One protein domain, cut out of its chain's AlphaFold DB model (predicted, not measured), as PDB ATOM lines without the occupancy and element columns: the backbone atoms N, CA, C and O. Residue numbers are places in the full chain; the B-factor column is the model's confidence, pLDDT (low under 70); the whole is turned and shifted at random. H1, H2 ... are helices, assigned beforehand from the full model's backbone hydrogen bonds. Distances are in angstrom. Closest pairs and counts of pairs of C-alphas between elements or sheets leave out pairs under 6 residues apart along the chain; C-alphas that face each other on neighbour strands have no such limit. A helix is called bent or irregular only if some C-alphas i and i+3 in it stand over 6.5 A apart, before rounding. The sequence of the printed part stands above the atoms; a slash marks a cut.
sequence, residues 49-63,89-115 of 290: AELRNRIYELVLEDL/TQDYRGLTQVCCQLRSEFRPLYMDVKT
ATOM      1  N   ALA A  49     151.959 186.521 142.114       93.94
ATOM      2  CA  ALA A  49     153.237 186.921 141.524       93.94
ATOM      3  C   ALA A  49     153.261 188.410 141.146       93.94
ATOM      4  O   ALA A  49     154.253 189.090 141.376       93.94
ATOM      5  N   GLU A  50     152.135 188.938 140.674       95.50
ATOM      6  CA  GLU A  50     151.951 190.333 140.281       95.50
ATOM      7  C   GLU A  50     152.191 191.286 141.458       95.50
ATOM      8  O   GLU A  50     152.858 192.308 141.316       95.50
ATOM      9  N   LEU A  51     151.694 190.929 142.649       96.69
ATOM     10  CA  LEU A  51     151.902 191.738 143.848       96.69
ATOM     11  C   LEU A  51     153.343 191.651 144.348       96.69
ATOM     12  O   LEU A  51     153.867 192.650 144.833       96.69
ATOM     13  N   ARG A  52     153.995 190.487 144.226       96.00
ATOM     14  CA  ARG A  52     155.422 190.360 144.561       96.00
ATOM     15  C   ARG A  52     156.279 191.215 143.633       96.00
ATOM     16  O   ARG A  52     157.090 191.986 144.132       96.00
ATOM     17  N   ASN A  53     156.027 191.164 142.327       93.19
ATOM     18  CA  ASN A  53     156.717 191.999 141.344       93.19
ATOM     19  C   ASN A  53     156.528 193.488 141.641       93.19
ATOM     20  O   ASN A  53     157.500 194.232 141.648       93.19
ATOM     21  N   ARG A  54     155.310 193.915 142.006       94.88
ATOM     22  CA  ARG A  54     155.073 195.312 142.386       94.88
ATOM     23  C   ARG A  54     155.826 195.725 143.654       94.88
ATOM     24  O   ARG A  54     156.277 196.859 143.749       94.88
ATOM     25  N   ILE A  55     155.976 194.819 144.623       94.44
ATOM     26  CA  ILE A  55     156.814 195.056 145.809       94.44
ATOM     27  C   ILE A  55     158.287 195.179 145.405       94.44
ATOM     28  O   ILE A  55     158.974 196.055 145.921       94.44
ATOM     29  N   TYR A  56     158.770 194.335 144.490       94.94
ATOM     30  CA  TYR A  56     160.139 194.417 143.982       94.94
ATOM     31  C   TYR A  56     160.409 195.747 143.278       94.94
ATOM     32  O   TYR A  56     161.425 196.365 143.560       94.94
ATOM     33  N   GLU A  57     159.496 196.203 142.420       93.62
ATOM     34  CA  GLU A  57     159.600 197.500 141.740       93.62
ATOM     35  C   GLU A  57     159.736 198.648 142.745       93.62
ATOM     36  O   GLU A  57     160.681 199.418 142.647       93.62
ATOM     37  N   LEU A  58     158.876 198.700 143.768       92.31
ATOM     38  CA  LEU A  58     158.953 199.726 144.816       92.31
ATOM     39  C   LEU A  58     160.286 199.685 145.578       92.31
ATOM     40  O   LEU A  58     160.874 200.717 145.875       92.31
ATOM     41  N   VAL A  59     160.783 198.481 145.871       91.06
ATOM     42  CA  VAL A  59     162.088 198.286 146.518       91.06
ATOM     43  C   VAL A  59     163.243 198.786 145.637       91.06
ATOM     44  O   VAL A  59     164.251 199.260 146.158       91.06
ATOM     45  N   LEU A  60     163.128 198.655 144.314       89.88
ATOM     46  CA  LEU A  60     164.149 199.091 143.359       89.88
ATOM     47  C   LEU A  60     164.072 200.592 143.068       89.88
ATOM     48  O   LEU A  60     165.118 201.208 142.878       89.88
ATOM     49  N   GLU A  61     162.874 201.183 143.084       89.31
ATOM     50  CA  GLU A  61     162.672 202.638 143.022       89.31
ATOM     51  C   GLU A  61     163.449 203.333 144.154       89.31
ATOM     52  O   GLU A  61     164.206 204.264 143.887       89.31
ATOM     53  N   ASP A  62     163.382 202.794 145.378       84.50
ATOM     54  CA  ASP A  62     164.141 203.302 146.533       84.50
ATOM     55  C   ASP A  62     165.673 203.219 146.342       84.50
ATOM     56  O   ASP A  62     166.422 203.987 146.945       84.50
ATOM     57  N   LEU A  63     166.164 202.285 145.516       83.19
ATOM     58  CA  LEU A  63     167.597 202.111 145.237       83.19
ATOM     59  C   LEU A  63     168.109 203.026 144.116       83.19
ATOM     60  O   LEU A  63     169.293 203.372 144.116       83.19
ATOM     61  N   THR A  89     171.685 202.540 154.511       60.62
ATOM     62  CA  THR A  89     171.499 202.280 153.081       60.62
ATOM     63  C   THR A  89     170.764 200.958 153.010       60.62
ATOM     64  O   THR A  89     171.267 199.952 153.533       60.62
ATOM     65  N   GLN A  90     169.531 200.977 152.513       66.81
ATOM     66  CA  GLN A  90     168.661 199.815 152.563       66.81
ATOM     67  C   GLN A  90     169.240 198.758 151.626       66.81
ATOM     68  O   GLN A  90     169.021 198.761 150.419       66.81
ATOM     69  N   ASP A  91     170.061 197.861 152.174       75.44
ATOM     70  CA  ASP A  91     170.634 196.789 151.383       75.44
ATOM     71  C   ASP A  91     169.638 195.637 151.286       75.44
ATOM     72  O   ASP A  91     169.550 194.759 152.149       75.44
ATOM     73  N   TYR A  92     168.879 195.636 150.195       85.62
ATOM     74  CA  TYR A  92     167.948 194.565 149.860       85.62
ATOM     75  C   TYR A  92     168.644 193.292 149.364       85.62
ATOM     76  O   TYR A  92     167.967 192.323 149.016       85.62
ATOM     77  N   ARG A  93     169.987 193.226 149.413       82.44
ATOM     78  CA  ARG A  93     170.760 192.008 149.137       82.44
ATOM     79  C   ARG A  93     170.215 190.802 149.889       82.44
ATOM     80  O   ARG A  93     170.148 189.733 149.297       82.44
ATOM     81  N   GLY A  94     169.748 190.957 151.129       83.62
ATOM     82  CA  GLY A  94     169.141 189.855 151.884       83.62
ATOM     83  C   GLY A  94     168.001 189.150 151.133       83.62
ATOM     84  O   GLY A  94     167.937 187.922 151.160       83.62
ATOM     85  N   LEU A  95     167.167 189.883 150.381       86.44
ATOM     86  CA  LEU A  95     166.064 189.318 149.587       86.44
ATOM     87  C   LEU A  95     166.555 188.403 148.460       86.44
ATOM     88  O   LEU A  95     165.902 187.408 148.153       86.44
ATOM     89  N   THR A  96     167.744 188.669 147.912       83.62
ATOM     90  CA  THR A  96     168.390 187.787 146.923       83.62
ATOM     91  C   THR A  96     168.870 186.456 147.527       83.62
ATOM     92  O   THR A  96     169.180 185.507 146.801       83.62
ATOM     93  N   GLN A  97     168.908 186.349 148.862       83.31
ATOM     94  CA  GLN A  97     169.508 185.220 149.575       83.31
ATOM     95  C   GLN A  97     168.485 184.306 150.268       83.31
ATOM     96  O   GLN A  97     168.793 183.131 150.457       83.31
ATOM     97  N   VAL A  98     167.274 184.785 150.589       81.19
ATOM     98  CA  VAL A  98     166.339 184.085 151.500       81.19
ATOM     99  C   VAL A  98     165.855 182.725 150.984       81.19
ATOM    100  O   VAL A  98     165.936 181.732 151.704       81.19
ATOM    101  N   CYS A  99     165.305 182.655 149.769       87.19
ATOM    102  CA  CYS A  99     164.787 181.405 149.205       87.19
ATOM    103  C   CYS A  99     164.907 181.375 147.678       87.19
ATOM    104  O   CYS A  99     165.063 182.416 147.039       87.19
ATOM    105  N   CYS A 100     164.812 180.178 147.087       83.62
ATOM    106  CA  CYS A 100     164.985 179.983 145.645       83.62
ATOM    107  C   CYS A 100     163.990 180.799 144.810       83.62
ATOM    108  O   CYS A 100     164.396 181.379 143.812       83.62
ATOM    109  N   GLN A 101     162.727 180.891 145.243       89.19
ATOM    110  CA  GLN A 101     161.688 181.615 144.507       89.19
ATOM    111  C   GLN A 101     161.946 183.127 144.465       89.19
ATOM    112  O   GLN A 101     161.941 183.722 143.391       89.19
ATOM    113  N   LEU A 102     162.226 183.755 145.616       90.19
ATOM    114  CA  LEU A 102     162.585 185.179 145.638       90.19
ATOM    115  C   LEU A 102     163.868 185.421 144.846       90.19
ATOM    116  O   LEU A 102     163.970 186.410 144.137       90.19
ATOM    117  N   ARG A 103     164.835 184.503 144.911       88.19
ATOM    118  CA  ARG A 103     166.072 184.618 144.141       88.19
ATOM    119  C   ARG A 103     165.823 184.566 142.636       88.19
ATOM    120  O   ARG A 103     166.424 185.356 141.927       88.19
ATOM    121  N   SER A 104     164.967 183.674 142.145       85.31
ATOM    122  CA  SER A 104     164.656 183.608 140.713       85.31
ATOM    123  C   SER A 104     163.859 184.815 140.219       85.31
ATOM    124  O   SER A 104     164.012 185.198 139.068       85.31
ATOM    125  N   GLU A 105     163.021 185.413 141.073       90.81
ATOM    126  CA  GLU A 105     162.165 186.544 140.692       90.81
ATOM    127  C   GLU A 105     162.856 187.906 140.884       90.81
ATOM    128  O   GLU A 105     162.874 188.730 139.977       90.81
ATOM    129  N   PHE A 106     163.437 188.153 142.061       92.81
ATOM    130  CA  PHE A 106     163.938 189.468 142.471       92.81
ATOM    131  C   PHE A 106     165.384 189.730 142.058       92.81
ATOM    132  O   PHE A 106     165.741 190.857 141.733       92.81
ATOM    133  N   ARG A 107     166.245 188.706 142.082       88.94
ATOM    134  CA  ARG A 107     167.674 188.883 141.803       88.94
ATOM    135  C   ARG A 107     167.971 189.506 140.434       88.94
ATOM    136  O   ARG A 107     168.783 190.423 140.444       88.94
ATOM    137  N   PRO A 108     167.388 189.058 139.303       87.75
ATOM    138  CA  PRO A 108     167.703 189.677 138.014       87.75
ATOM    139  C   PRO A 108     167.334 191.165 138.003       87.75
ATOM    140  O   PRO A 108     168.126 191.982 137.554       87.75
ATOM    141  N   LEU A 109     166.195 191.535 138.600       91.06
ATOM    142  CA  LEU A 109     165.777 192.935 138.724       91.06
ATOM    143  C   LEU A 109     166.724 193.742 139.628       91.06
ATOM    144  O   LEU A 109     167.040 194.893 139.356       91.06
ATOM    145  N   TYR A 110     167.198 193.129 140.712       90.56
ATOM    146  CA  TYR A 110     168.137 193.756 141.635       90.56
ATOM    147  C   TYR A 110     169.512 193.996 141.009       90.56
ATOM    148  O   TYR A 110     170.091 195.057 141.219       90.56
ATOM    149  N   MET A 111     170.038 193.025 140.261       85.56
ATOM    150  CA  MET A 111     171.354 193.128 139.620       85.56
ATOM    151  C   MET A 111     171.359 194.120 138.450       85.56
ATOM    152  O   MET A 111     172.389 194.742 138.211       85.56
ATOM    153  N   ASP A 112     170.211 194.317 137.793       86.12
ATOM    154  CA  ASP A 112     170.015 195.342 136.757       86.12
ATOM    155  C   ASP A 112     170.199 196.764 137.315       86.12
ATOM    156  O   ASP A 112     170.811 197.630 136.695       86.12
ATOM    157  N   VAL A 113     169.730 196.994 138.545       87.75
ATOM    158  CA  VAL A 113     169.805 198.310 139.202       87.75
ATOM    159  C   VAL A 113     171.084 198.478 140.027       87.75
ATOM    160  O   VAL A 113     171.593 199.595 140.167       87.75
ATOM    161  N   LYS A 114     171.606 197.390 140.608       85.25
ATOM    162  CA  LYS A 114     172.659 197.439 141.626       85.25
ATOM    163  C   LYS A 114     173.789 196.452 141.361       85.25
ATOM    164  O   LYS A 114     173.627 195.236 141.407       85.25
ATOM    165  N   THR A 115     174.995 197.001 141.245       81.94
ATOM    166  CA  THR A 115     176.232 196.222 141.201       81.94
ATOM    167  C   THR A 115     176.504 195.546 142.545       81.94
ATOM    168  O   THR A 115     176.516 196.197 143.594       81.94
TER     169      THR A 115
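Overview. This is residues 49 to 63 and 89 to 115 of the 290 residues of an uncharacterized protein of Clathrospora elynae (UniProt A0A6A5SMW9). What shape does this model show? Two long helices, H1 and H3, pack side by side at an angle and run the same way, and the short helix H2 packs on H3 but not on H1, so that the centres of the three make a triangle. What is it made of along the chain? The 42 printed residues, with three named helices in the order H1, H2, H3 and no named strand, are of the class all helix. How large and how dense is it? It is compact, with a radius of gyration of the C-alphas of 9.5 A, and rounded, with spans of 24 by 19 by 16 A.

Arrangement. How do the two longer helices stand to each other? H1, residues 49 to 63, touches H3, residues 100 to 113, and their closest C-alphas are those of Tyr 56 and Phe 106, 6.4 A apart. They run the same way at a steep tilt of 36 degrees, only just past shallow. Where is the shortest helix? H2, residues 93 to 97, touches H3, and their closest C-alphas are those of Thr 96 and Arg 103, 4.8 A apart. H1 and H2 are apart. How do the backbones run? The O i to N i+4 pairs within hydrogen-bond range are 10 of 11 in H1, 7 of 10 in H3 and 0 of 1 in H2, where 2 of 2 O i to N i+3 pairs are within range.

Along the chain. Where does the first helix lie? H1 has 15 residues, from C-alpha 49 at (153.237, 186.921, 141.524) to C-alpha 63 at (167.597, 202.111, 145.237), and measures 21.2 A from first to last C-alpha. Where does the next helix lie? H2 has 5 residues, begins with C-alpha 93 at (170.760, 192.008, 149.137) and measures 6.9 A. Where does the last helix end? H3 has 14 residues, ends with C-alpha 113 at (169.805, 198.310, 139.202) and measures 20.0 A. It is irregular, but only just: C-alphas 105 and 108 are 6.9 A apart, and its line is a rough one.

Size, cuts and confidence. How far does the printed part reach? Its two C-alphas farthest apart are those of Ala 49 and Thr 89, 26.5 A. Where is it cut, and what are the links? Residues 64 to 88 are not printed, and C-alphas 63 and 89 are 8.8 A apart across the cut, which lies in the link from H1 to H2. The link from H2 to H3, two residues, is tight. Where is the confidence low? The mean pLDDT of the printed part is 87.3, and residues 89 to 90 are under 70.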